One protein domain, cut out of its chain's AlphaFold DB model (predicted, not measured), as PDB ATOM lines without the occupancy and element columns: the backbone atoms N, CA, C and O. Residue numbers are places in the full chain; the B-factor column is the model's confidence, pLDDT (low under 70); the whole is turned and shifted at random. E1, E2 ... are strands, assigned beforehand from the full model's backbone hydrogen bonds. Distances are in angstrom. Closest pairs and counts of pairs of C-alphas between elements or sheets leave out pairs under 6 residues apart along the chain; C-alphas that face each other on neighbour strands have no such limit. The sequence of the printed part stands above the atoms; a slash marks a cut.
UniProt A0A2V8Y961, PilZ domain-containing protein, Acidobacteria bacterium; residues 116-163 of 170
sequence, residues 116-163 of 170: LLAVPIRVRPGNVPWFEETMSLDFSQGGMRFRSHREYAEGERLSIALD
ATOM      1  N   LEU A 116     173.178 149.277 227.027       81.94
ATOM      2  CA  LEU A 116     174.231 148.349 227.425       81.94
ATOM      3  C   LEU A 116     174.910 147.833 226.156       81.94
ATOM      4  O   LEU A 116     174.270 147.178 225.335       81.94
ATOM      5  N   LEU A 117     176.174 148.189 225.965       79.50
ATOM      6  CA  LEU A 117     176.959 147.746 224.820       79.50
ATOM      7  C   LEU A 117     178.428 147.717 225.224       79.50
ATOM      8  O   LEU A 117     178.981 148.739 225.636       79.50
ATOM      9  N   ALA A 118     179.046 146.548 225.080       82.31
ATOM     10  CA  ALA A 118     180.458 146.338 225.341       82.31
ATOM     11  C   ALA A 118     181.240 146.422 224.027       82.31
ATOM     12  O   ALA A 118     181.243 145.475 223.243       82.31
ATOM     13  N   VAL A 119     181.903 147.555 223.789       82.19
ATOM     14  CA  VAL A 119     182.855 147.728 222.683       82.19
ATOM     15  C   VAL A 119     184.232 148.109 223.220       82.19
ATOM     16  O   VAL A 119     184.310 148.788 224.252       82.19
ATOM     17  N   PRO A 120     185.314 147.704 222.534       87.25
ATOM     18  CA  PRO A 120     186.652 148.179 222.843       87.25
ATOM     19  C   PRO A 120     186.758 149.689 222.627       87.25
ATOM     20  O   PRO A 120     186.331 150.231 221.601       87.25
ATOM     21  N   ILE A 121     187.350 150.367 223.600       92.69
ATOM     22  CA  ILE A 121     187.604 151.800 223.576       92.69
ATOM     23  C   ILE A 121     189.038 152.087 224.012       92.69
ATOM     24  O   ILE A 121     189.630 151.360 224.808       92.69
ATOM     25  N   ARG A 122     189.568 153.202 223.519       94.19
ATOM     26  CA  ARG A 122     190.820 153.804 223.972       94.19
ATOM     27  C   ARG A 122     190.506 155.069 224.740       94.19
ATOM     28  O   ARG A 122     189.852 155.961 224.201       94.19
ATOM     29  N   VAL A 123     190.981 155.158 225.975       94.81
ATOM     30  CA  VAL A 123     190.753 156.308 226.856       94.81
ATOM     31  C   VAL A 123     192.088 156.915 227.255       94.81
ATOM     32  O   VAL A 123     193.029 156.198 227.588       94.81
ATOM     33  N   ARG A 124     192.196 158.244 227.209       94.62
ATOM     34  CA  ARG A 124     193.366 158.961 227.733       94.62
ATOM     35  C   ARG A 124     193.014 160.357 228.247       94.62
ATOM     36  O   ARG A 124     192.145 161.002 227.660       94.62
ATOM     37  N   PRO A 125     193.730 160.875 229.255       94.12
ATOM     38  CA  PRO A 125     193.730 162.301 229.562       94.12
ATOM     39  C   PRO A 125     194.214 163.135 228.371       94.12
ATOM     40  O   PRO A 125     195.047 162.686 227.576       94.12
ATOM     41  N   GLY A 126     193.722 164.368 228.242       89.00
ATOM     42  CA  GLY A 126     194.068 165.239 227.109       89.00
ATOM     43  C   GLY A 126     195.573 165.506 226.955       89.00
ATOM     44  O   GLY A 126     196.079 165.536 225.833       89.00
ATOM     45  N   ASN A 127     196.289 165.638 228.074       88.44
ATOM     46  CA  ASN A 127     197.724 165.932 228.162       88.44
ATOM     47  C   ASN A 127     198.629 164.688 228.183       88.44
ATOM     48  O   ASN A 127     199.850 164.833 228.217       88.44
ATOM     49  N   VAL A 128     198.065 163.478 228.166       88.81
ATOM     50  CA  VAL A 128     198.832 162.226 228.197       88.81
ATOM     51  C   VAL A 128     198.769 161.562 226.817       88.81
ATOM     52  O   VAL A 128     197.671 161.372 226.284       88.81
ATOM     53  N   PRO A 129     199.916 161.199 226.210       87.06
ATOM     54  CA  PRO A 129     199.929 160.595 224.878       87.06
ATOM     55  C   PRO A 129     199.536 159.109 224.899       87.06
ATOM     56  O   PRO A 129     199.008 158.598 223.915       87.06
ATOM     57  N   TRP A 130     199.754 158.416 226.020       89.62
ATOM     58  CA  TRP A 130     199.469 156.989 226.177       89.62
ATOM     59  C   TRP A 130     198.003 156.748 226.551       89.62
ATOM     60  O   TRP A 130     197.529 157.256 227.573       89.62
ATOM     61  N   PHE A 131     197.311 155.920 225.768       93.12
ATOM     62  CA  PHE A 131     195.949 155.481 226.067       93.12
ATOM     63  C   PHE A 131     195.908 154.182 226.869       93.12
ATOM     64  O   PHE A 131     196.866 153.414 226.917       93.12
ATOM     65  N   GLU A 132     194.768 153.967 227.506       93.69
ATOM     66  CA  GLU A 132     194.334 152.710 228.091       93.69
ATOM     67  C   GLU A 132     193.314 152.054 227.156       93.69
ATOM     68  O   GLU A 132     192.388 152.725 226.692       93.69
ATOM     69  N   GLU A 133     193.483 150.761 226.875       93.12
ATOM     70  CA  GLU A 133     192.475 149.955 226.180       93.12
ATOM     71  C   GLU A 133     191.546 149.312 227.198       93.12
ATOM     72  O   GLU A 133     191.987 148.636 228.125       93.12
ATOM     73  N   THR A 134     190.248 149.533 227.028       92.12
ATOM     74  CA  THR A 134     189.232 148.998 227.928       92.12
ATOM     75  C   THR A 134     187.906 148.774 227.205       92.12
ATOM     76  O   THR A 134     187.789 149.008 226.005       92.12
ATOM     77  N   MET A 135     186.899 148.290 227.925       90.88
ATOM     78  CA  MET A 135     185.557 148.029 227.424       90.88
ATOM     79  C   MET A 135     184.564 149.048 227.977       90.88
ATOM     80  O   MET A 135     184.537 149.348 229.179       90.88
ATOM     81  N   SER A 136     183.689 149.536 227.101       92.56
ATOM     82  CA  SER A 136     182.482 150.236 227.528       92.56
ATOM     83  C   SER A 136     181.523 149.288 228.253       92.56
ATOM     84  O   SER A 136     181.505 148.079 228.034       92.56
ATOM     85  N   LEU A 137     180.692 149.864 229.111       86.25
ATOM     86  CA  LEU A 137     179.584 149.192 229.783       86.25
ATOM     87  C   LEU A 137     178.254 149.654 229.181       86.25
ATOM     88  O   LEU A 137     177.382 148.839 228.883       86.25
ATOM     89  N   ASP A 138     178.102 150.968 228.989       87.75
ATOM     90  CA  ASP A 138     176.904 151.563 228.403       87.75
ATOM     91  C   ASP A 138     177.168 152.900 227.703       87.75
ATOM     92  O   ASP A 138     178.133 153.589 228.019       87.75
ATOM     93  N   PHE A 139     176.279 153.286 226.783       87.62
ATOM     94  CA  PHE A 139     176.311 154.570 226.074       87.62
ATOM     95  C   PHE A 139     174.965 155.282 226.108       87.62
ATOM     96  O   PHE A 139     173.905 154.662 226.076       87.62
ATOM     97  N   SER A 140     175.007 156.606 226.079       87.12
ATOM     98  CA  SER A 140     173.859 157.493 225.918       87.12
ATOM     99  C   SER A 140     174.270 158.733 225.130       87.12
ATOM    100  O   SER A 140     175.456 158.967 224.910       87.12
ATOM    101  N   GLN A 141     173.301 159.566 224.746       81.12
ATOM    102  CA  GLN A 141     173.607 160.862 224.127       81.12
ATOM    103  C   GLN A 141     174.371 161.797 225.078       81.12
ATOM    104  O   GLN A 141     175.104 162.662 224.618       81.12
ATOM    105  N   GLY A 142     174.213 161.613 226.393       86.38
ATOM    106  CA  GLY A 142     174.856 162.437 227.418       86.38
ATOM    107  C   GLY A 142     176.162 161.873 227.980       86.38
ATOM    108  O   GLY A 142     176.714 162.464 228.901       86.38
ATOM    109  N   GLY A 143     176.640 160.725 227.494       90.69
ATOM    110  CA  GLY A 143     177.887 160.126 227.973       90.69
ATOM    111  C   GLY A 143     177.889 158.601 227.983       90.69
ATOM    112  O   GLY A 143     176.926 157.953 227.570       90.69
ATOM    113  N   MET A 144     178.982 158.036 228.488       92.44
ATOM    114  CA  MET A 144     179.288 156.602 228.490       92.44
ATOM    115  C   MET A 144     179.762 156.161 229.882       92.44
ATOM    116  O   MET A 144     180.302 156.969 230.639       92.44
ATOM    117  N   ARG A 145     179.581 154.882 230.223       94.31
ATOM    118  CA  ARG A 145     180.338 154.209 231.294       94.31
ATOM    119  C   ARG A 145     181.302 153.202 230.702       94.31
ATOM    120  O   ARG A 145     180.978 152.535 229.726       94.31
ATOM    121  N   PHE A 146     182.455 153.065 231.331       94.31
ATOM    122  CA  PHE A 146     183.481 152.090 230.989       94.31
ATOM    123  C   PHE A 146     184.190 151.650 232.269       94.31
ATOM    124  O   PHE A 146     184.060 152.302 233.309       94.31
ATOM    125  N   ARG A 147     184.897 150.525 232.210       90.31
ATOM    126  CA  ARG A 147     185.755 150.075 233.313       90.31
ATOM    127  C   ARG A 147     187.155 150.652 233.114       90.31
ATOM    128  O   ARG A 147     187.599 150.738 231.982       90.31
ATOM    129  N   SER A 148     187.846 151.046 234.169       91.75
ATOM    130  CA  SER A 148     189.209 151.577 234.076       91.75
ATOM    131  C   SER A 148     190.101 150.889 235.098       91.75
ATOM    132  O   SER A 148     189.638 150.555 236.189       91.75
ATOM    133  N   HIS A 149     191.360 150.669 234.743       91.00
ATOM    134  CA  HIS A 149     192.450 150.301 235.646       91.00
ATOM    135  C   HIS A 149     193.241 151.531 236.109       91.00
ATOM    136  O   HIS A 149     194.082 151.418 236.998       91.00
ATOM    137  N   ARG A 150     192.985 152.703 235.515       91.38
ATOM    138  CA  ARG A 150     193.517 153.996 235.951       91.38
ATOM    139  C   ARG A 150     192.494 154.765 236.777       91.38
ATOM    140  O   ARG A 150     191.289 154.695 236.521       91.38
ATOM    141  N   GLU A 151     192.998 155.542 237.722       92.12
ATOM    142  CA  GLU A 151     192.212 156.529 238.453       92.12
ATOM    143  C   GLU A 151     192.147 157.825 237.638       92.12
ATOM    144  O   GLU A 151     193.164 158.301 237.132       92.12
ATOM    145  N   TYR A 152     190.943 158.375 237.502       92.19
ATOM    146  CA  TYR A 152     190.685 159.663 236.860       92.19
ATOM    147  C   TYR A 152     190.001 160.578 237.869       92.19
ATOM    148  O   TYR A 152     189.189 160.114 238.676       92.19
ATOM    149  N   ALA A 153     190.302 161.871 237.816       91.00
ATOM    150  CA  ALA A 153     189.655 162.842 238.687       91.00
ATOM    151  C   ALA A 153     188.269 163.233 238.151       91.00
ATOM    152  O   ALA A 153     188.029 163.297 236.940       91.00
ATOM    153  N   GLU A 154     187.338 163.551 239.050       93.81
ATOM    154  CA  GLU A 154     186.063 164.138 238.642       93.81
ATOM    155  C   GLU A 154     186.297 165.472 237.913       93.81
ATOM    156  O   GLU A 154     187.089 166.310 238.339       93.81
ATOM    157  N   GLY A 155     185.615 165.666 236.780       92.69
ATOM    158  CA  GLY A 155     185.795 166.844 235.923       92.69
ATOM    159  C   GLY A 155     187.010 166.784 234.990       92.69
ATOM    160  O   GLY A 155     187.178 167.682 234.159       92.69
ATOM    161  N   GLU A 156     187.828 165.733 235.065       92.00
ATOM    162  CA  GLU A 156     188.942 165.530 234.144       92.00
ATOM    163  C   GLU A 156     188.450 165.312 232.704       92.00
ATOM    164  O   GLU A 156     187.476 164.600 232.436       92.00
ATOM    165  N   ARG A 157     189.131 165.942 231.741       94.69
ATOM    166  CA  ARG A 157     188.789 165.826 230.319       94.69
ATOM    167  C   ARG A 157     189.494 164.628 229.700       94.69
ATOM    168  O   ARG A 157     190.704 164.659 229.462       94.69
ATOM    169  N   LEU A 158     188.705 163.613 229.368       94.62
ATOM    170  CA  LEU A 158     189.176 162.405 228.704       94.62
ATOM    171  C   LEU A 158     188.909 162.465 227.198       94.62
ATOM    172  O   LEU A 158     187.830 162.844 226.746       94.62
ATOM    173  N   SER A 159     189.906 162.061 226.420       94.25
ATOM    174  CA  SER A 159     189.762 161.728 225.007       94.25
ATOM    175  C   SER A 159     189.424 160.251 224.895       94.25
ATOM    176  O   SER A 159     190.170 159.402 225.383       94.25
ATOM    177  N   ILE A 160     188.299 159.957 224.250       92.81
ATOM    178  CA  ILE A 160     187.792 158.601 224.070       92.81
ATOM    179  C   ILE A 160     187.705 158.334 222.575       92.81
ATOM    180  O   ILE A 160     187.042 159.073 221.851       92.81
ATOM    181  N   ALA A 161     188.363 157.275 222.122       90.94
ATOM    182  CA  ALA A 161     188.244 156.775 220.763       90.94
ATOM    183  C   ALA A 161     187.618 155.382 220.798       90.94
ATOM    184  O   ALA A 161     188.039 154.522 221.570       90.94
ATOM    185  N   LEU A 162     186.616 155.157 219.954       86.94
ATOM    186  CA  LEU A 162     186.161 153.805 219.659       86.94
ATOM    187  C   LEU A 162     187.234 153.154 218.791       86.94
ATOM    188  O   LEU A 162     187.686 153.777 217.826       86.94
ATOM    189  N   ASP A 163     187.650 151.933 219.120       73.50
ATOM    190  CA  ASP A 163     188.568 151.215 218.242       73.50
ATOM    191  C   ASP A 163     187.785 150.714 217.024       73.50
ATOM    192  O   ASP A 163     187.204 149.626 216.996       73.50
TER     193      ASP A 163
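This is residues 116 to 163 of the 170 residues of the protein "PilZ domain-containing protein" of Acidobacteria bacterium (UniProt A0A2V8Y961). A single sheet of four antiparallel strands is curled like part of a barrel, and the bend in its longest strand, E2, helps it turn over. The barrel is left open between the edge strands E3 and E4, and a long loop, residues 147 to 157, joins one to the other. The printed part has 48 residues with four named strands, E1 to E4 along the chain, and no named helix; the sheet's order is E3 - E2 - E1 - E4. The class is all strand, and the whole is compact, with a radius of gyration of the C-alphas of 10.4 A and spans of 29 by 21 by 17 A.

E2, residues 132 to 140, measures 21.1 A from first to last C-alpha and bends by 71 degrees at residue 137. E1, residues 120 to 125, measures 17.2 A and begins at C-alpha 120 (186.652, 148.179, 222.843). E3 is residues 143 to 146, 10.2 A long. E4, residues 158 to 162, 12.8 A long, ends at C-alpha 162 (186.161, 153.805, 219.659).

The sheet is strongly twisted. E2 pairs with E1 over residues 132 to 135, where N 121 and O 134 are 2.8 A apart, and with E3 over residues 136 to 140, where N 145 and O 138 are 2.9 A apart. E1 and E2 form a hairpin, as do E2 and E3. E1, E2 and E3 are a meander, each strand the antiparallel neighbour of the one before. E4 is antiparallel to E1 at 159 degrees, with N 122 and O 161 2.8 A apart; this completes a Greek key, a meander whose first strand also neighbours the fourth. E1 and E3 are only just apart, closest 8.5 A.

The C-alphas farthest apart, those of Leu 116 and Asn 127, are 29.4 A from each other. The printed part has no cut. The link from E3 to E4 is long, with 11 residues. Mean pLDDT of the printed part is 89.9, and no printed residue is under 70.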